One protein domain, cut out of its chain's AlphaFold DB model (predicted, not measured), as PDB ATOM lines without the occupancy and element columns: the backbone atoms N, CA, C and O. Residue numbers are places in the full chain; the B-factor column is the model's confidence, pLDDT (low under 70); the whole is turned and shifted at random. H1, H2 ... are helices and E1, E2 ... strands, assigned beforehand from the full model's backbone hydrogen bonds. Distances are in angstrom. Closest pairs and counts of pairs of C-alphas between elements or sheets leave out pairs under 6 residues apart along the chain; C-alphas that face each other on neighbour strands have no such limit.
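Overview. This is residues 5 to 158 of the 167 residues of an uncharacterized protein of Hyaloscypha bicolor E (UniProt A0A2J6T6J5). With little regular structure, the domain is a twisted wall of three strands, E3-E4-E5, with short H2 over E3, small hairpin E1-E2 beyond H2, H1 toward one end and loop 125 to 148 toward the other. The antiparallel wall is a meander, strands following in turn. The printed part has 154 residues, 60 in named elements, in order H1 H2 E1 E2 E3 E4 E5; mixed class, compact, radius of gyration of the C-alphas 17.1 A, spans 48 by 37 by 30 A.

Arrangement. Hairpins join E4, residues 112 to 124, to E3, residues 94 to 103, and E5, residues 149 to 157; within hydrogen-bond range are N 95 and O 120, 2.8 A, and N 119 and O 155, 2.8 A. H2, residues 35 to 41, is on the sheet over E3, height 7.6 A; closest C-alphas Val 39 and Ala 94, 6.9 A. In hairpin E1, residues 44 to 46, and E2, residues 77 to 79, N 45 and O 78 are 2.9 A apart. H1, residues 5 to 19, is apart from H2. O i to N i+4 pairs within range: H1 8 of 11, H2 1 of 3, with i+3 3 of 4.

Along the chain. E4 spans 30.0 A, E3 25.5 A, H1 21.7 A. C-alpha 5 is at (62.864, -2.332, 23.840), C-alpha 157 at (42.583, 0.797, 24.641).

Size, cuts and confidence. The printed part has no cut. Links H1-H2, E1-E2, E2-E3 and E4-E5 are long. Residues 49 to 57, 81 to 92 and 129 to 151 have pLDDT under 70.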
ATOM      1  N   LYS A   5      63.368  -1.761  25.105       90.75
ATOM      2  CA  LYS A   5      62.864  -2.332  23.840       90.75
ATOM      3  C   LYS A   5      62.730  -1.310  22.708       90.75
ATOM      4  O   LYS A   5      63.270  -1.543  21.634       90.75
ATOM      5  N   LEU A   6      62.006  -0.211  22.937       93.81
ATOM      6  CA  LEU A   6      61.796   0.812  21.907       93.81
ATOM      7  C   LEU A   6      63.086   1.604  21.627       93.81
ATOM      8  O   LEU A   6      63.488   1.645  20.468       93.81
ATOM      9  N   PRO A   7      63.822   2.113  22.643       94.94
ATOM     10  CA  PRO A   7      65.108   2.772  22.400       94.94
ATOM     11  C   PRO A   7      66.141   1.891  21.688       94.94
ATOM     12  O   PRO A   7      66.854   2.375  20.819       94.94
ATOM     13  N   ALA A   8      66.224   0.593  22.003       94.31
ATOM     14  CA  ALA A   8      67.187  -0.293  21.341       94.31
ATOM     15  C   ALA A   8      66.885  -0.516  19.850       94.31
ATOM     16  O   ALA A   8      67.777  -0.929  19.111       94.31
ATOM     17  N   LEU A   9      65.649  -0.264  19.405       94.69
ATOM     18  CA  LEU A   9      65.234  -0.397  18.007       94.69
ATOM     19  C   LEU A   9      64.970   0.948  17.319       94.69
ATOM     20  O   LEU A   9      64.646   0.949  16.129       94.69
ATOM     21  N   SER A  10      65.135   2.083  18.006       96.00
ATOM     22  CA  SER A  10      64.752   3.392  17.461       96.00
ATOM     23  C   SER A  10      65.548   3.759  16.208       96.00
ATOM     24  O   SER A  10      64.976   4.232  15.229       96.00
ATOM     25  N   GLY A  11      66.839   3.413  16.162       96.50
ATOM     26  CA  GLY A  11      67.667   3.591  14.966       96.50
ATOM     27  C   GLY A  11      67.181   2.782  13.757       96.50
ATOM     28  O   GLY A  11      67.212   3.274  12.633       96.50
ATOM     29  N   VAL A  12      66.669   1.564  13.973       96.69
ATOM     30  CA  VAL A  12      66.098   0.739  12.893       96.69
ATOM     31  C   VAL A  12      64.776   1.329  12.408       96.69
ATOM     32  O   VAL A  12      64.527   1.361  11.204       96.69
ATOM     33  N   ALA A  13      63.942   1.821  13.326       96.56
ATOM     34  CA  ALA A  13      62.690   2.484  12.980       96.56
ATOM     35  C   ALA A  13      62.933   3.770  12.168       96.56
ATOM     36  O   ALA A  13      62.306   3.965  11.126       96.56
ATOM     37  N   HIS A  14      63.905   4.586  12.574       96.75
ATOM     38  CA  HIS A  14      64.324   5.774  11.832       96.75
ATOM     39  C   HIS A  14      64.811   5.428  10.414       96.75
ATOM     40  O   HIS A  14      64.343   6.000   9.428       96.75
ATOM     41  N   GLU A  15      65.695   4.434  10.279       97.25
ATOM     42  CA  GLU A  15      66.175   3.976   8.967       97.25
ATOM     43  C   GLU A  15      65.048   3.442   8.073       97.25
ATOM     44  O   GLU A  15      65.080   3.632   6.853       97.25
ATOM     45  N   PHE A  16      64.047   2.780   8.662       95.56
ATOM     46  CA  PHE A  16      62.877   2.307   7.931       95.56
ATOM     47  C   PHE A  16      62.071   3.471   7.348       95.56
ATOM     48  O   PHE A  16      61.751   3.436   6.162       95.56
ATOM     49  N   GLU A  17      61.798   4.524   8.123       95.38
ATOM     50  CA  GLU A  17      61.083   5.703   7.615       95.38
ATOM     51  C   GLU A  17      61.863   6.424   6.504       95.38
ATOM     52  O   GLU A  17      61.293   6.811   5.474       95.38
ATOM     53  N   LEU A  18      63.186   6.558   6.660       94.88
ATOM     54  CA  LEU A  18      64.035   7.178   5.642       94.88
ATOM     55  C   LEU A  18      63.962   6.431   4.306       94.88
ATOM     56  O   LEU A  18      63.822   7.077   3.259       94.88
ATOM     57  N   LYS A  19      64.014   5.094   4.352       95.31
ATOM     58  CA  LYS A  19      64.027   4.205   3.175       95.31
ATOM     59  C   LYS A  19      62.639   3.815   2.670       95.31
ATOM     60  O   LYS A  19      62.538   3.213   1.601       95.31
ATOM     61  N   ALA A  20      61.580   4.135   3.409       92.00
ATOM     62  CA  ALA A  20      60.220   3.821   3.007       92.00
ATOM     63  C   ALA A  20      59.840   4.525   1.697       92.00
ATOM     64  O   ALA A  20      60.308   5.624   1.376       92.00
ATOM     65  N   ASN A  21      58.948   3.879   0.944       90.00
ATOM     66  CA  ASN A  21      58.418   4.424  -0.296       90.00
ATOM     67  C   ASN A  21      57.699   5.754  -0.018       90.00
ATOM     68  O   ASN A  21      56.713   5.792   0.713       90.00
ATOM     69  N   LYS A  22      58.163   6.842  -0.638       89.12
ATOM     70  CA  LYS A  22      57.605   8.186  -0.429       89.12
ATOM     71  C   LYS A  22      56.167   8.339  -0.935       89.12
ATOM     72  O   LYS A  22      55.461   9.213  -0.449       89.12
ATOM     73  N   SER A  23      55.716   7.488  -1.859       91.44
ATOM     74  CA  SER A  23      54.318   7.452  -2.309       91.44
ATOM     75  C   SER A  23      53.380   6.776  -1.304       91.44
ATOM     76  O   SER A  23      52.173   6.976  -1.373       91.44
ATOM     77  N   THR A  24      53.920   5.983  -0.377       87.94
ATOM     78  CA  THR A  24      53.171   5.297   0.687       87.94
ATOM     79  C   THR A  24      53.992   5.354   1.979       87.94
ATOM     80  O   THR A  24      54.596   4.344   2.362       87.94
ATOM     81  N   PRO A  25      54.106   6.540   2.610       91.19
ATOM     82  CA  PRO A  25      54.888   6.689   3.827       91.19
ATOM     83  C   PRO A  25      54.296   5.825   4.952       91.19
ATOM     84  O   PRO A  25      53.084   5.602   4.980       91.19
ATOM     85  N   PRO A  26      55.125   5.362   5.900       92.12
ATOM     86  CA  PRO A  26      54.667   4.476   6.965       92.12
ATOM     87  C   PRO A  26      53.827   5.200   8.034       92.12
ATOM     88  O   PRO A  26      53.187   4.556   8.864       92.12
ATOM     89  N   GLY A  27      53.799   6.534   8.000       93.25
ATOM     90  CA  GLY A  27      53.102   7.366   8.976       93.25
ATOM     91  C   GLY A  27      53.821   7.396  10.322       93.25
ATOM     92  O   GLY A  27      55.011   7.089  10.412       93.25
ATOM     93  N   LYS A  28      53.103   7.791  11.376       94.62
ATOM     94  CA  LYS A  28      53.680   7.906  12.720       94.62
ATOM     95  C   LYS A  28      54.122   6.544  13.258       94.62
ATOM     96  O   LYS A  28      53.460   5.526  13.048       94.62
ATOM     97  N   TYR A  29      55.222   6.547  14.010       96.19
ATOM     98  CA  TYR A  29      55.654   5.389  14.785       96.19
ATOM     99  C   TYR A  29      55.024   5.422  16.178       96.19
ATOM    100  O   TYR A  29      55.379   6.234  17.031       96.19
ATOM    101  N   CYS A  30      54.075   4.527  16.412       96.19
ATOM    102  CA  CYS A  30      53.280   4.455  17.627       96.19
ATOM    103  C   CYS A  30      53.762   3.271  18.472       96.19
ATOM    104  O   CYS A  30      53.388   2.123  18.232       96.19
ATOM    105  N   ALA A  31      54.633   3.562  19.444       95.88
ATOM    106  CA  ALA A  31      55.147   2.615  20.438       95.88
ATOM    107  C   ALA A  31      55.565   1.249  19.862       95.88
ATOM    108  O   ALA A  31      55.233   0.209  20.430       95.88
ATOM    109  N   GLY A  32      56.289   1.223  18.742       95.56
ATOM    110  CA  GLY A  32      56.743  -0.031  18.139       95.56
ATOM    111  C   GLY A  32      56.037  -0.430  16.844       95.56
ATOM    112  O   GLY A  32      56.483  -1.395  16.222       95.56
ATOM    113  N   LEU A  33      54.958   0.263  16.460       96.00
ATOM    114  CA  LEU A  33      54.118  -0.048  15.299       96.00
ATOM    115  C   LEU A  33      53.971   1.161  14.364       96.00
ATOM    116  O   LEU A  33      53.951   2.297  14.824       96.00
ATOM    117  N   TRP A  34      53.823   0.924  13.062       95.19
ATOM    118  CA  TRP A  34      53.607   1.986  12.066       95.19
ATOM    119  C   TRP A  34      52.126   2.240  11.788       95.19
ATOM    120  O   TRP A  34      51.383   1.288  11.547       95.19
ATOM    121  N   GLU A  35      51.722   3.510  11.756       92.56
ATOM    122  CA  GLU A  35      50.347   3.961  11.503       92.56
ATOM    123  C   GLU A  35      49.746   3.386  10.208       92.56
ATOM    124  O   GLU A  35      48.602   2.930  10.218       92.56
ATOM    125  N   SER A  36      50.520   3.326   9.117       90.25
ATOM    126  CA  SER A  36      50.031   2.893   7.798       90.25
ATOM    127  C   SER A  36      49.501   1.457   7.764       90.25
ATOM    128  O   SER A  36      48.600   1.152   6.990       90.25
ATOM    129  N   ASP A  37      50.071   0.578   8.589       87.69
ATOM    130  CA  ASP A  37      49.751  -0.852   8.656       87.69
ATOM    131  C   ASP A  37      49.345  -1.245  10.092       87.69
ATOM    132  O   ASP A  37      49.538  -2.390  10.509       87.69
ATOM    133  N   LEU A  38      48.832  -0.296  10.887       90.75
ATOM    134  CA  LEU A  38      48.643  -0.490  12.328       90.75
ATOM    135  C   LEU A  38      47.667  -1.633  12.635       90.75
ATOM    136  O   LEU A  38      47.977  -2.485  13.460       90.75
ATOM    137  N   VAL A  39      46.542  -1.720  11.916       88.62
ATOM    138  CA  VAL A  39      45.552  -2.807  12.082       88.62
ATOM    139  C   VAL A  39      46.185  -4.185  11.878       88.62
ATOM    140  O   VAL A  39      45.928  -5.108  12.644       88.62
ATOM    141  N   VAL A  40      47.046  -4.326  10.866       85.69
ATOM    142  CA  VAL A  40      47.745  -5.588  10.578       85.69
ATOM    143  C   VAL A  40      48.781  -5.883  11.660       85.69
ATOM    144  O   VAL A  40      48.904  -7.016  12.123       85.69
ATOM    145  N   GLN A  41      49.528  -4.861  12.071       90.50
ATOM    146  CA  GLN A  41      50.590  -4.994  13.060       90.50
ATOM    147  C   GLN A  41      50.070  -5.287  14.470       90.50
ATOM    148  O   GLN A  41      50.767  -5.968  15.215       90.50
ATOM    149  N   LEU A  42      48.855  -4.847  14.819       90.12
ATOM    150  CA  LEU A  42      48.176  -5.196  16.075       90.12
ATOM    151  C   LEU A  42      47.899  -6.702  16.210       90.12
ATOM    152  O   LEU A  42      47.700  -7.182  17.319       90.12
ATOM    153  N   GLY A  43      47.955  -7.463  15.113       86.06
ATOM    154  CA  GLY A  43      47.879  -8.927  15.113       86.06
ATOM    155  C   GLY A  43      49.154  -9.635  15.591       86.06
ATOM    156  O   GLY A  43      49.346 -10.817  15.290       86.06
ATOM    157  N   TRP A  44      50.063  -8.929  16.269       89.75
ATOM    158  CA  TRP A  44      51.194  -9.555  16.940       89.75
ATOM    159  C   TRP A  44      50.702 -10.465  18.067       89.75
ATOM    160  O   TRP A  44      49.696 -10.208  18.725       89.75
ATOM    161  N   ALA A  45      51.436 -11.542  18.303       85.31
ATOM    162  CA  ALA A  45      51.174 -12.457  19.393       85.31
ATOM    163  C   ALA A  45      52.480 -12.838  20.071       85.31
ATOM    164  O   ALA A  45      53.573 -12.746  19.514       85.31
ATOM    165  N   VAL A  46      52.361 -13.291  21.304       84.62
ATOM    166  CA  VAL A  46      53.472 -13.881  22.031       84.62
ATOM    167  C   VAL A  46      53.701 -15.303  21.515       84.62
ATOM    168  O   VAL A  46      52.752 -16.084  21.462       84.62
ATOM    169  N   ASN A  47      54.941 -15.658  21.159       82.56
ATOM    170  CA  ASN A  47      55.246 -16.999  20.660       82.56
ATOM    171  C   ASN A  47      54.971 -18.037  21.757       82.56
ATOM    172  O   ASN A  47      55.646 -18.078  22.784       82.56
ATOM    173  N   SER A  48      53.960 -18.867  21.529       73.25
ATOM    174  CA  SER A  48      53.517 -19.934  22.425       73.25
ATOM    175  C   SER A  48      53.710 -21.328  21.830       73.25
ATOM    176  O   SER A  48      53.124 -22.285  22.334       73.25
ATOM    177  N   GLY A  49      54.457 -21.442  20.729       69.62
ATOM    178  CA  GLY A  49      54.668 -22.710  20.042       69.62
ATOM    179  C   GLY A  49      55.488 -23.712  20.867       69.62
ATOM    180  O   GLY A  49      56.142 -23.335  21.837       69.62
ATOM    181  N   PRO A  50      55.524 -24.992  20.456       65.12
ATOM    182  CA  PRO A  50      56.273 -26.046  21.151       65.12
ATOM    183  C   PRO A  50      57.788 -25.785  21.230       65.12
ATOM    184  O   PRO A  50      58.472 -26.383  22.055       65.12
ATOM    185  N   PHE A  51      58.309 -24.881  20.396       68.44
ATOM    186  CA  PHE A  51      59.709 -24.448  20.388       68.44
ATOM    187  C   PHE A  51      59.926 -23.064  21.013       68.44
ATOM    188  O   PHE A  51      61.041 -22.544  20.971       68.44
ATOM    189  N   ALA A  52      58.876 -22.444  21.564       67.44
ATOM    190  CA  ALA A  52      59.007 -21.168  22.246       67.44
ATOM    191  C   ALA A  52      59.928 -21.332  23.459       67.44
ATOM    192  O   ALA A  52      59.859 -22.323  24.193       67.44
ATOM    193  N   ARG A  53      60.802 -20.346  23.685       65.62
ATOM    194  CA  ARG A  53      61.661 -20.360  24.872       65.62
ATOM    195  C   ARG A  53      60.783 -20.415  26.132       65.62
ATOM    196  O   ARG A  53      59.819 -19.658  26.207       65.62
ATOM    197  N   PRO A  54      61.154 -21.190  27.167       56.09
ATOM    198  CA  PRO A  54      60.398 -21.300  28.423       56.09
ATOM    199  C   PRO A  54      60.432 -20.019  29.279       56.09
ATOM    200  O   PRO A  54      60.103 -20.036  30.464       56.09
ATOM    201  N   ILE A  55      60.853 -18.892  28.699       57.06
ATOM    202  CA  ILE A  55      60.846 -17.590  29.345       57.06
ATOM    203  C   ILE A  55      59.378 -17.188  29.442       57.06
ATOM    204  O   ILE A  55      58.791 -16.728  28.464       57.06
ATOM    205  N   GLY A  56      58.782 -17.424  30.612       57.88
ATOM    206  CA  GLY A  56      57.404 -17.050  30.892       57.88
ATOM    207  C   GLY A  56      57.135 -15.616  30.443       57.88
ATOM    208  O   GLY A  56      57.922 -14.705  30.699       57.88
ATOM    209  N   HIS A  57      56.029 -15.429  29.741       66.88
ATOM    210  CA  HIS A  57      55.666 -14.134  29.196       66.88
ATOM    211  C   HIS A  57      55.031 -13.314  30.300       66.88
ATOM    212  O   HIS A  57      54.045 -13.733  30.904       66.88
ATOM    213  N   ARG A  58      55.635 -12.173  30.610       73.38
ATOM    214  CA  ARG A  58      55.187 -11.323  31.709       73.38
ATOM    215  C   ARG A  58      55.099  -9.891  31.229       73.38
ATOM    216  O   ARG A  58      55.965  -9.418  30.491       73.38
ATOM    217  N   ARG A  59      54.052  -9.197  31.665       80.88
ATOM    218  CA  ARG A  59      54.033  -7.740  31.615       80.88
ATOM    219  C   ARG A  59      55.053  -7.235  32.649       80.88
ATOM    220  O   ARG A  59      55.053  -7.736  33.776       80.88
ATOM    221  N   PRO A  60      55.949  -6.298  32.297       82.75
ATOM    222  CA  PRO A  60      56.829  -5.676  33.275       82.75
ATOM    223  C   PRO A  60      56.016  -4.981  34.372       82.75
ATOM    224  O   PRO A  60      54.980  -4.390  34.094       82.75
ATOM    225  N   ILE A  61      56.526  -4.997  35.606       83.88
ATOM    226  CA  ILE A  61      55.871  -4.343  36.757       83.88
ATOM    227  C   ILE A  61      55.755  -2.825  36.547       83.88
ATOM    228  O   ILE A  61      54.801  -2.196  36.985       83.88
ATOM    229  N   LYS A  62      56.740  -2.215  35.878       87.69
ATOM    230  CA  LYS A  62      56.712  -0.786  35.549       87.69
ATOM    231  C   LYS A  62      56.234  -0.588  34.121       87.69
ATOM    232  O   LYS A  62      56.626  -1.346  33.235       87.69
ATOM    233  N   TYR A  63      55.482   0.486  33.902       88.56
ATOM    234  CA  TYR A  63      55.077   0.907  32.568       88.56
ATOM    235  C   TYR A  63      56.288   1.031  31.627       88.56
ATOM    236  O   TYR A  63      57.315   1.622  31.984       88.56
ATOM    237  N   ARG A  64      56.146   0.471  30.421       90.50
ATOM    238  CA  ARG A  64      57.149   0.517  29.344       90.50
ATOM    239  C   ARG A  64      56.554   0.945  28.003       90.50
ATOM    240  O   ARG A  64      57.240   1.607  27.234       90.50
ATOM    241  N   ALA A  65      55.328   0.521  27.719       93.81
ATOM    242  CA  ALA A  65      54.587   0.833  26.506       93.81
ATOM    243  C   ALA A  65      53.083   0.598  26.759       93.81
ATOM    244  O   ALA A  65      52.754  -0.127  27.707       93.81
ATOM    245  N   PRO A  66      52.188   1.155  25.921       94.44
ATOM    246  CA  PRO A  66      50.759   0.858  25.955       94.44
ATOM    247  C   PRO A  66      50.482  -0.637  25.782       94.44
ATOM    248  O   PRO A  66      51.234  -1.334  25.099       94.44
ATOM    249  N   SER A  67      49.395  -1.137  26.364       92.38
ATOM    250  CA  SER A  67      49.020  -2.555  26.377       92.38
ATOM    251  C   SER A  67      48.871  -3.193  24.992       92.38
ATOM    252  O   SER A  67      49.101  -4.394  24.862       92.38
ATOM    253  N   TRP A  68      48.541  -2.402  23.968       93.75
ATOM    254  CA  TRP A  68      48.405  -2.844  22.576       93.75
ATOM    255  C   TRP A  68      49.744  -2.958  21.822       93.75
ATOM    256  O   TRP A  68      49.783  -3.462  20.699       93.75
ATOM    257  N   SER A  69      50.858  -2.528  22.421       94.94
ATOM    258  CA  SER A  69      52.198  -2.641  21.837       94.94
ATOM    259  C   SER A  69      52.877  -3.966  22.196       94.94
ATOM    260  O   SER A  69      52.892  -4.382  23.357       94.94
ATOM    261  N   TRP A  70      53.583  -4.576  21.235       94.00
ATOM    262  CA  TRP A  70      54.451  -5.739  21.484       94.00
ATOM    263  C   TRP A  70      55.557  -5.437  22.510       94.00
ATOM    264  O   TRP A  70      56.087  -6.338  23.170       94.00
ATOM    265  N   ALA A  71      55.917  -4.160  22.673       93.81
ATOM    266  CA  ALA A  71      56.886  -3.737  23.664       93.81
ATOM    267  C   ALA A  71      56.321  -3.810  25.090       93.81
ATOM    268  O   ALA A  71      57.107  -3.798  26.031       93.81
ATOM    269  N   ALA A  72      55.012  -3.962  25.309       91.94
ATOM    270  CA  ALA A  72      54.431  -4.054  26.653       91.94
ATOM    271  C   ALA A  72      54.669  -5.399  27.361       91.94
ATOM    272  O   ALA A  72      54.436  -5.502  28.561       91.94
ATOM    273  N   VAL A  73      55.165  -6.424  26.662       89.25
ATOM    274  CA  VAL A  73      55.383  -7.771  27.220       89.25
ATOM    275  C   VAL A  73      56.829  -8.218  27.073       89.25
ATOM    276  O   VAL A  73      57.524  -7.786  26.157       89.25
ATOM    277  N   ASP A  74      57.309  -9.074  27.969       85.88
ATOM    278  CA  ASP A  74      58.589  -9.769  27.824       85.88
ATOM    279  C   ASP A  74      58.415 -11.130  27.145       85.88
ATOM    280  O   ASP A  74      57.412 -11.818  27.334       85.88
ATOM    281  N   GLY A  75      59.415 -11.512  26.352       83.94
ATOM    282  CA  GLY A  75      59.416 -12.749  25.577       83.94
ATOM    283  C   GLY A  75      59.483 -12.527  24.070       83.94
ATOM    284  O   GLY A  75      59.540 -11.396  23.579       83.94
ATOM    285  N   GLU A  76      59.527 -13.650  23.362       86.00
ATOM    286  CA  GLU A  76      59.514 -13.712  21.907       86.00
ATOM    287  C   GLU A  76      58.110 -13.406  21.382       86.00
ATOM    288  O   GLU A  76      57.122 -13.955  21.875       86.00
ATOM    289  N   ILE A  77      58.028 -12.520  20.393       87.81
ATOM    290  CA  ILE A  77      56.781 -12.149  19.724       87.81
ATOM    291  C   ILE A  77      56.855 -12.552  18.257       87.81
ATOM    292  O   ILE A  77      57.928 -12.574  17.656       87.81
ATOM    293  N   VAL A  78      55.700 -12.858  17.689       87.31
ATOM    294  CA  VAL A  78      55.514 -13.179  16.279       87.31
ATOM    295  C   VAL A  78      54.474 -12.236  15.704       87.31
ATOM    296  O   VAL A  78      53.460 -11.950  16.336       87.31
ATOM    297  N   PHE A  79      54.707 -11.763  14.487       83.94
ATOM    298  CA  PHE A  79      53.670 -11.095  13.715       83.94
ATOM    299  C   PHE A  79      53.075 -12.109  12.747       83.94
ATOM    300  O   PHE A  79      53.781 -12.662  11.901       83.94
ATOM    301  N   HIS A  80      51.770 -12.350  12.838       73.81
ATOM    302  CA  HIS A  80      51.059 -13.213  11.898       73.81
ATOM    303  C   HIS A  80      50.762 -12.458  10.594       73.81
ATOM    304  O   HIS A  80      49.611 -12.280  10.199       73.81
ATOM    305  N   LEU A  81      51.818 -11.994   9.917       63.22
ATOM    306  CA  LEU A  81      51.751 -11.211   8.681       63.22
ATOM    307  C   LEU A  81      51.348 -12.097   7.496       63.22
ATOM    308  O   LEU A  81      52.123 -12.317   6.568       63.22
ATOM    309  N   ARG A  82      50.120 -12.617   7.479       56.75
ATOM    310  CA  ARG A  82      49.573 -13.256   6.277       56.75
ATOM    311  C   ARG A  82      49.111 -12.204   5.273       56.75
ATOM    312  O   ARG A  82      47.927 -12.137   4.957       56.75
ATOM    313  N   ARG A  83      50.042 -11.408   4.730       51.84
ATOM    314  CA  ARG A  83      49.766 -10.391   3.686       51.84
ATOM    315  C   ARG A  83      48.911 -10.940   2.535       51.84
ATOM    316  O   ARG A  83      48.116 -10.204   1.971       51.84
ATOM    317  N   GLU A  84      49.015 -12.234   2.233       48.28
ATOM    318  CA  GLU A  84      48.215 -12.917   1.206       48.28
ATOM    319  C   GLU A  84      46.808 -13.343   1.666       48.28
ATOM    320  O   GLU A  84      45.876 -13.306   0.867       48.28
ATOM    321  N   ALA A  85      46.595 -13.675   2.946       49.34
ATOM    322  CA  ALA A  85      45.244 -13.893   3.481       49.34
ATOM    323  C   ALA A  85      44.465 -12.566   3.582       49.34
ATOM    324  O   ALA A  85      43.260 -12.534   3.351       49.34
ATOM    325  N   PHE A  86      45.178 -11.461   3.824       51.66
ATOM    326  CA  PHE A  86      44.632 -10.098   3.828       51.66
ATOM    327  C   PHE A  86      44.301  -9.556   2.422       51.66
ATOM    328  O   PHE A  86      43.615  -8.546   2.302       51.66
ATOM    329  N   ARG A  87      44.750 -10.220   1.343       45.03
ATOM    330  CA  ARG A  87      44.471  -9.831  -0.055       45.03
ATOM    331  C   ARG A  87      43.183 -10.425  -0.630       45.03
ATOM    332  O   ARG A  87      42.672  -9.897  -1.613       45.03
ATOM    333  N   HIS A  88      42.638 -11.479  -0.023       42.59
ATOM    334  CA  HIS A  88      41.474 -12.215  -0.538       42.59
ATOM    335  C   HIS A  88      40.138 -11.781   0.092       42.59
ATOM    336  O   HIS A  88      39.256 -12.605   0.316       42.59
ATOM    337  N   GLY A  89      39.972 -10.489   0.388       41.44
ATOM    338  CA  GLY A  89      38.685  -9.955   0.851       41.44
ATOM    339  C   GLY A  89      38.338 -10.272   2.309       41.44
ATOM    340  O   GLY A  89      37.173 -10.174   2.687       41.44
ATOM    341  N   SER A  90      39.324 -10.622   3.144       50.16
ATOM    342  CA  SER A  90      39.135 -10.575   4.595       50.16
ATOM    343  C   SER A  90      38.942  -9.109   4.982       50.16
ATOM    344  O   SER A  90      39.889  -8.326   4.969       50.16
ATOM    345  N   LEU A  91      37.685  -8.716   5.208       52.94
ATOM    346  CA  LEU A  91      37.329  -7.372   5.644       52.94
ATOM    347  C   LEU A  91      38.105  -7.081   6.928       52.94
ATOM    348  O   LEU A  91      37.970  -7.821   7.903       52.94
ATOM    349  N   PHE A  92      38.903  -6.013   6.940       58.62
ATOM    350  CA  PHE A  92      39.375  -5.464   8.202       58.62
ATOM    351  C   PHE A  92      38.135  -5.124   9.024       58.62
ATOM    352  O   PHE A  92      37.394  -4.200   8.702       58.62
ATOM    353  N   THR A  93      37.884  -5.900  10.074       71.81
ATOM    354  CA  THR A  93      36.778  -5.653  11.002       71.81
ATOM    355  C   THR A  93      37.104  -4.518  11.968       71.81
ATOM    356  O   THR A  93      36.338  -4.281  12.895       71.81
ATOM    357  N   ALA A  94      38.237  -3.836  11.778       81.38
ATOM    358  CA  ALA A  94      38.702  -2.716  12.573       81.38
ATOM    359  C   ALA A  94      39.252  -1.601  11.674       81.38
ATOM    360  O   ALA A  94      40.027  -1.850  10.750       81.38
ATOM    361  N   GLN A  95      38.882  -0.368  11.995       87.62
ATOM    362  CA  GLN A  95      39.440   0.863  11.461       87.62
ATOM    363  C   GLN A  95      40.074   1.633  12.618       87.62
ATOM    364  O   GLN A  95      39.441   1.828  13.656       87.62
ATOM    365  N   VAL A  96      41.315   2.081  12.435       90.31
ATOM    366  CA  VAL A  96      41.973   2.979  13.390       90.31
ATOM    367  C   VAL A  96      41.371   4.367  13.239       90.31
ATOM    368  O   VAL A  96      41.414   4.939  12.152       90.31
ATOM    369  N   LEU A  97      40.810   4.887  14.327       92.12
ATOM    370  CA  LEU A  97      40.314   6.259  14.408       92.12
ATOM    371  C   LEU A  97      41.397   7.189  14.959       92.12
ATOM    372  O   LEU A  97      41.596   8.286  14.441       92.12
ATOM    373  N   SER A  98      42.137   6.730  15.972       92.31
ATOM    374  CA  SER A  98      43.259   7.466  16.552       92.31
ATOM    375  C   SER A  98      44.278   6.516  17.168       92.31
ATOM    376  O   SER A  98      43.914   5.528  17.797       92.31
ATOM    377  N   ALA A  99      45.562   6.825  17.022       94.31
ATOM    378  CA  ALA A  99      46.640   6.164  17.745       94.31
ATOM    379  C   ALA A  99      47.641   7.231  18.177       94.31
ATOM    380  O   ALA A  99      48.214   7.927  17.335       94.31
ATOM    381  N   GLN A 100      47.830   7.389  19.485       94.12
ATOM    382  CA  GLN A 100      48.721   8.413  20.025       94.12
ATOM    383  C   GLN A 100      49.657   7.824  21.064       94.12
ATOM    384  O   GLN A 100      49.304   6.914  21.813       94.12
ATOM    385  N   CYS A 101      50.871   8.354  21.105       95.00
ATOM    386  CA  CYS A 101      51.885   8.014  22.087       95.00
ATOM    387  C   CYS A 101      52.566   9.296  22.553       95.00
ATOM    388  O   CYS A 101      52.759  10.219  21.762       95.00
ATOM    389  N   VAL A 102      52.951   9.335  23.825       95.25
ATOM    390  CA  VAL A 102      53.713  10.437  24.417       95.25
ATOM    391  C   VAL A 102      55.178  10.003  24.509       95.25
ATOM    392  O   VAL A 102      55.484   9.113  25.307       95.25
ATOM    393  N   PRO A 103      56.095  10.576  23.709       94.62
ATOM    394  CA  PRO A 103      57.519  10.271  23.811       94.62
ATOM    395  C   PRO A 103      58.073  10.649  25.189       94.62
ATOM    396  O   PRO A 103      57.776  11.712  25.727       94.62
ATOM    397  N   SER A 104      58.924   9.794  25.759       94.00
ATOM    398  CA  SER A 104      59.668  10.090  26.996       94.00
ATOM    399  C   SER A 104      60.936  10.914  26.752       94.00
ATOM    400  O   SER A 104      61.627  11.277  27.701       94.00
ATOM    401  N   SER A 105      61.292  11.149  25.488       91.81
ATOM    402  CA  SER A 105      62.498  11.868  25.074       91.81
ATOM    403  C   SER A 105      62.267  12.559  23.727       91.81
ATOM    404  O   SER A 105      61.179  12.469  23.165       91.81
ATOM    405  N   THR A 106      63.294  13.218  23.192       94.19
ATOM    406  CA  THR A 106      63.254  13.836  21.858       94.19
ATOM    407  C   THR A 106      63.318  12.830  20.709       94.19
ATOM    408  O   THR A 106      63.082  13.223  19.573       94.19
ATOM    409  N   ASP A 107      63.663  11.564  20.972       95.75
ATOM    410  CA  ASP A 107      63.641  10.497  19.968       95.75
ATOM    411  C   ASP A 107      62.189  10.022  19.742       95.75
ATOM    412  O   ASP A 107      61.619   9.391  20.642       95.75
ATOM    413  N   PRO A 108      61.581  10.295  18.569       94.88
ATOM    414  CA  PRO A 108      60.191   9.938  18.298       94.88
ATOM    415  C   PRO A 108      59.978   8.428  18.112       94.88
ATOM    416  O   PRO A 108      58.835   7.978  18.170       94.88
ATOM    417  N   TYR A 109      61.044   7.638  17.931       96.56
ATOM    418  CA  TYR A 109      60.960   6.172  17.835       96.56
ATOM    419  C   TYR A 109      61.405   5.461  19.118       96.56
ATOM    420  O   TYR A 109      61.434   4.230  19.182       96.56
ATOM    421  N   GLY A 110      61.780   6.241  20.132       94.56
ATOM    422  CA  GLY A 110      62.309   5.759  21.393       94.56
ATOM    423  C   GLY A 110      61.231   5.394  22.411       94.56
ATOM    424  O   GLY A 110      60.127   4.947  22.103       94.56
ATOM    425  N   GLN A 111      61.582   5.546  23.685       95.12
ATOM    426  CA  GLN A 111      60.700   5.217  24.799       95.12
ATOM    427  C   GLN A 111      59.461   6.126  24.820       95.12
ATOM    428  O   GLN A 111      59.568   7.331  24.593       95.12
ATOM    429  N   VAL A 112      58.311   5.562  25.194       95.00
ATOM    430  CA  VAL A 112      57.064   6.298  25.442       95.00
ATOM    431  C   VAL A 112      56.694   6.263  26.927       95.00
ATOM    432  O   VAL A 112      57.029   5.314  27.640       95.00
ATOM    433  N   SER A 113      56.034   7.318  27.405       93.69
ATOM    434  CA  SER A 113      55.511   7.428  28.776       93.69
ATOM    435  C   SER A 113      54.009   7.193  28.859       93.69
ATOM    436  O   SER A 113      53.512   6.909  29.944       93.69
ATOM    437  N   ASP A 114      53.306   7.322  27.735       93.69
ATOM    438  CA  ASP A 114      51.886   7.014  27.626       93.69
ATOM    439  C   ASP A 114      51.485   6.721  26.176       93.69
ATOM    440  O   ASP A 114      52.257   6.981  25.245       93.69
ATOM    441  N   GLY A 115      50.269   6.222  25.978       93.88
ATOM    442  CA  GLY A 115      49.651   6.122  24.664       93.88
ATOM    443  C   GLY A 115      48.324   5.381  24.683       93.88
ATOM    444  O   GLY A 115      48.137   4.472  25.484       93.88
ATOM    445  N   TYR A 116      47.444   5.745  23.755       95.31
ATOM    446  CA  TYR A 116      46.110   5.174  23.610       95.31
ATOM    447  C   TYR A 116      45.819   4.826  22.149       95.31
ATOM    448  O   TYR A 116      46.446   5.353  21.221       95.31
ATOM    449  N   LEU A 117      44.859   3.928  21.963       94.38
ATOM    450  CA  LEU A 117      44.388   3.490  20.656       94.38
ATOM    451  C   LEU A 117      42.862   3.503  20.627       94.38
ATOM    452  O   LEU A 117      42.217   2.973  21.525       94.38
ATOM    453  N   GLU A 118      42.302   4.076  19.571       93.50
ATOM    454  CA  GLU A 118      40.872   4.211  19.333       93.50
ATOM    455  C   GLU A 118      40.507   3.530  18.010       93.50
ATOM    456  O   GLU A 118      41.089   3.823  16.958       93.50
ATOM    457  N   LEU A 119      39.559   2.595  18.068       91.50
ATOM    458  CA  LEU A 119      39.155   1.750  16.949       91.50
ATOM    459  C   LEU A 119      37.636   1.789  16.753       91.50
ATOM    460  O   LEU A 119      36.873   1.578  17.697       91.50
ATOM    461  N   ALA A 120      37.200   1.921  15.502       89.31
ATOM    462  CA  ALA A 120      35.878   1.469  15.080       89.31
ATOM    463  C   ALA A 120      35.999  -0.004  14.691       89.31
ATOM    464  O   ALA A 120      36.724  -0.340  13.756       89.31
ATOM    465  N   THR A 121      35.341  -0.904  15.418       86.38
ATOM    466  CA  THR A 121      35.502  -2.344  15.198       86.38
ATOM    467  C   THR A 121      34.252  -3.141  15.537       86.38
ATOM    468  O   THR A 121      33.257  -2.598  15.992       86.38
ATOM    469  N   ILE A 122      34.282  -4.444  15.301       82.50
ATOM    470  CA  ILE A 122      33.253  -5.374  15.743       82.50
ATOM    471  C   ILE A 122      33.647  -5.918  17.114       82.50
ATOM    472  O   ILE A 122      34.737  -6.465  17.278       82.50
ATOM    473  N   LEU A 123      32.737  -5.813  18.079       80.88
ATOM    474  CA  LEU A 123      32.938  -6.349  19.421       80.88
ATOM    475  C   LEU A 123      32.164  -7.661  19.617       80.88
ATOM    476  O   LEU A 123      31.073  -7.862  19.073       80.88
ATOM    477  N   PHE A 124      32.754  -8.552  20.409       76.81
ATOM    478  CA  PHE A 124      32.152  -9.808  20.838       76.81
ATOM    479  C   PHE A 124      32.089  -9.817  22.357       76.81
ATOM    480  O   PHE A 124      33.081  -9.532  23.032       76.81
ATOM    481  N   ARG A 125      30.923 -10.161  22.906       73.62
ATOM    482  CA  ARG A 125      30.816 -10.416  24.339       73.62
ATOM    483  C   ARG A 125      31.393 -11.795  24.623       73.62
ATOM    484  O   ARG A 125      30.872 -12.780  24.119       73.62
ATOM    485  N   VAL A 126      32.426 -11.850  25.456       72.88
ATOM    486  CA  VAL A 126      33.050 -13.103  25.893       72.88
ATOM    487  C   VAL A 126      32.837 -13.301  27.390       72.88
ATOM    488  O   VAL A 126      32.870 -12.340  28.163       72.88
ATOM    489  N   SER A 127      32.591 -14.543  27.801       72.50
ATOM    490  CA  SER A 127      32.506 -14.916  29.216       72.50
ATOM    491  C   SER A 127      33.833 -15.522  29.647       72.50
ATOM    492  O   SER A 127      34.270 -16.520  29.082       72.50
ATOM    493  N   ILE A 128      34.479 -14.926  30.646       70.12
ATOM    494  CA  ILE A 128      35.706 -15.484  31.218       70.12
ATOM    495  C   ILE A 128      35.296 -16.568  32.227       70.12
ATOM    496  O   ILE A 128      34.530 -16.256  33.149       70.12
ATOM    497  N   PRO A 129      35.755 -17.826  32.080       69.94
ATOM    498  CA  PRO A 129      35.477 -18.876  33.055       69.94
ATOM    499  C   PRO A 129      35.948 -18.460  34.453       69.94
ATOM    500  O   PRO A 129      37.044 -17.927  34.613       69.94
ATOM    501  N   LYS A 130      35.133 -18.717  35.482       64.38
ATOM    502  CA  LYS A 130      35.447 -18.352  36.880       64.38
ATOM    503  C   LYS A 130      36.618 -19.154  37.466       64.38
ATOM    504  O   LYS A 130      37.132 -18.809  38.524       64.38
ATOM    505  N   ASP A 131      37.031 -20.204  36.768       59.84
ATOM    506  CA  ASP A 131      37.960 -21.226  37.243       59.84
ATOM    507  C   ASP A 131      39.425 -20.859  36.947       59.84
ATOM    508  O   ASP A 131      40.343 -21.612  37.275       59.84
ATOM    509  N   VAL A 132      39.663 -19.688  36.343       57.91
ATOM    510  CA  VAL A 132      40.999 -19.117  36.141       57.91
ATOM    511  C   VAL A 132      41.518 -18.611  37.492       57.91
ATOM    512  O   VAL A 132      41.412 -17.436  37.828       57.91
ATOM    513  N   GLN A 133      42.029 -19.533  38.313       52.50
ATOM    514  CA  GLN A 133      42.543 -19.246  39.661       52.50
ATOM    515  C   GLN A 133      43.980 -18.699  39.666       52.50
ATOM    516  O   GLN A 133      44.432 -18.181  40.684       52.50
ATOM    517  N   ASP A 134      44.695 -18.795  38.542       58.28
ATOM    518  CA  ASP A 134      46.050 -18.268  38.384       58.28
ATOM    519  C   ASP A 134      46.027 -17.016  37.481       58.28
ATOM    520  O   ASP A 134      45.765 -17.142  36.282       58.28
ATOM    521  N   PRO A 135      46.331 -15.816  38.015       53.84
ATOM    522  CA  PRO A 135      46.432 -14.571  37.245       53.84
ATOM    523  C   PRO A 135      47.438 -14.622  36.081       53.84
ATOM    524  O   PRO A 135      47.419 -13.746  35.216       53.84
ATOM    525  N   GLY A 136      48.338 -15.613  36.061       51.66
ATOM    526  CA  GLY A 136      49.298 -15.855  34.983       51.66
ATOM    527  C   GLY A 136      48.906 -16.965  34.003       51.66
ATOM    528  O   GLY A 136      49.612 -17.159  33.008       51.66
ATOM    529  N   ALA A 137      47.813 -17.698  34.249       57.19
ATOM    530  CA  ALA A 137      47.402 -18.792  33.381       57.19
ATOM    531  C   ALA A 137      46.818 -18.267  32.066       57.19
ATOM    532  O   ALA A 137      45.917 -17.426  32.024       57.19
ATOM    533  N   ARG A 138      47.319 -18.813  30.954       60.78
ATOM    534  CA  ARG A 138      46.733 -18.573  29.634       60.78
ATOM    535  C   ARG A 138      45.305 -19.107  29.625       60.78
ATOM    536  O   ARG A 138      45.095 -20.306  29.782       60.78
ATOM    537  N   THR A 139      44.348 -18.218  29.393       60.78
ATOM    538  CA  THR A 139      42.950 -18.592  29.184       60.78
ATOM    539  C   THR A 139      42.668 -18.575  27.694       60.78
ATOM    540  O   THR A 139      42.810 -17.539  27.046       60.78
ATOM    541  N   ASN A 140      42.284 -19.724  27.142       62.41
ATOM    542  CA  ASN A 140      41.799 -19.774  25.771       62.41
ATOM    543  C   ASN A 140      40.385 -19.198  25.746       62.41
ATOM    544  O   ASN A 140      39.477 -19.750  26.365       62.41
ATOM    545  N   ILE A 141      40.214 -18.084  25.038       64.06
ATOM    546  CA  ILE A 141      38.896 -17.540  24.726       64.06
ATOM    547  C   ILE A 141      38.461 -18.194  23.418       64.06
ATOM    548  O   ILE A 141      38.982 -17.869  22.350       64.06
ATOM    549  N   THR A 142      37.544 -19.152  23.511       63.25
ATOM    550  CA  THR A 142      36.915 -19.769  22.343       63.25
ATOM    551  C   THR A 142      35.623 -19.022  22.062       63.25
ATOM    552  O   THR A 142      34.786 -18.920  22.951       63.25
ATOM    553  N   LEU A 143      35.465 -18.512  20.841       61.94
ATOM    554  CA  LEU A 143      34.174 -18.001  20.395       61.94
ATOM    555  C   LEU A 143      33.261 -19.195  20.104       61.94
ATOM    556  O   LEU A 143      33.549 -19.991  19.204       61.94
ATOM    557  N   GLU A 144      32.192 -19.347  20.876       64.19
ATOM    558  CA  GLU A 144      31.245 -20.451  20.733       64.19
ATOM    559  C   GLU A 144      30.054 -20.070  19.846       64.19
ATOM    560  O   GLU A 144      29.704 -18.902  19.658       64.19
ATOM    561  N   LYS A 145      29.389 -21.086  19.282       49.59
ATOM    562  CA  LYS A 145      28.162 -20.915  18.492       49.59
ATOM    563  C   LYS A 145      27.028 -20.442  19.416       49.59
ATOM    564  O   LYS A 145      26.291 -21.256  19.959       49.59
ATOM    565  N   GLY A 146      26.904 -19.129  19.583       55.31
ATOM    566  CA  GLY A 146      25.979 -18.486  20.521       55.31
ATOM    567  C   GLY A 146      26.514 -17.165  21.081       55.31
ATOM    568  O   GLY A 146      25.719 -16.325  21.510       55.31
ATOM    569  N   ASP A 147      27.832 -16.944  21.007       62.19
ATOM    570  CA  ASP A 147      28.425 -15.655  21.350       62.19
ATOM    571  C   ASP A 147      27.855 -14.571  20.441       62.19
ATOM    572  O   ASP A 147      27.877 -14.650  19.208       62.19
ATOM    573  N   THR A 148      27.257 -13.567  21.073       58.78
ATOM    574  CA  THR A 148      26.506 -12.547  20.354       58.78
ATOM    575  C   THR A 148      27.466 -11.468  19.883       58.78
ATOM    576  O   THR A 148      28.113 -10.793  20.689       58.78
ATOM    577  N   LEU A 149      27.523 -11.290  18.563       63.91
ATOM    578  CA  LEU A 149      28.057 -10.088  17.942       63.91
ATOM    579  C   LEU A 149      27.348  -8.884  18.568       63.91
ATOM    580  O   LEU A 149      26.138  -8.736  18.400       63.91
ATOM    581  N   THR A 150      28.068  -8.015  19.273       63.25
ATOM    582  CA  THR A 150      27.426  -6.816  19.835       63.25
ATOM    583  C   THR A 150      27.181  -5.744  18.767       63.25
ATOM    584  O   THR A 150      26.488  -4.770  19.033       63.25
ATOM    585  N   GLY A 151      27.690  -5.951  17.546       66.75
ATOM    586  CA  GLY A 151      27.545  -5.058  16.396       66.75
ATOM    587  C   GLY A 151      28.800  -4.215  16.138       66.75
ATOM    588  O   GLY A 151      29.846  -4.474  16.747       66.75
ATOM    589  N   PRO A 152      28.723  -3.226  15.224       74.88
ATOM    590  CA  PRO A 152      29.747  -2.196  15.116       74.88
ATOM    591  C   PRO A 152      29.834  -1.452  16.449       74.88
ATOM    592  O   PRO A 152      28.831  -1.016  17.012       74.88
ATOM    593  N   GLY A 153      31.045  -1.350  16.962       80.56
ATOM    594  CA  GLY A 153      31.367  -0.802  18.259       80.56
ATOM    595  C   GLY A 153      32.588   0.097  18.191       80.56
ATOM    596  O   GLY A 153      33.288   0.198  17.182       80.56
ATOM    597  N   HIS A 154      32.818   0.758  19.311       86.06
ATOM    598  CA  HIS A 154      33.915   1.677  19.511       86.06
ATOM    599  C   HIS A 154      34.772   1.154  20.658       86.06
ATOM    600  O   HIS A 154      34.249   0.900  21.744       86.06
ATOM    601  N   ALA A 155      36.062   0.948  20.410       86.94
ATOM    602  CA  ALA A 155      36.996   0.439  21.404       86.94
ATOM    603  C   ALA A 155      38.097   1.464  21.653       86.94
ATOM    604  O   ALA A 155      38.754   1.906  20.713       86.94
ATOM    605  N   ILE A 156      38.314   1.796  22.925       89.75
ATOM    606  CA  ILE A 156      39.450   2.598  23.377       89.75
ATOM    607  C   ILE A 156      40.315   1.699  24.253       89.75
ATOM    608  O   ILE A 156      39.825   1.108  25.214       89.75
ATOM    609  N   ILE A 157      41.590   1.576  23.904       90.69
ATOM    610  CA  ILE A 157      42.583   0.797  24.641       90.69
ATOM    611  C   ILE A 157      43.565   1.770  25.291       90.69
ATOM    612  O   ILE A 157      44.052   2.681  24.621       90.69
ATOM    613  N   ASP A 158      43.852   1.551  26.579       89.50
ATOM    614  CA  ASP A 158      44.686   2.424  27.418       89.50
ATOM    615  C   ASP A 158      44.189   3.881  27.424       89.50
ATOM    616  O   ASP A 158      44.956   4.812  27.186       89.50
TER     617      ASP A 158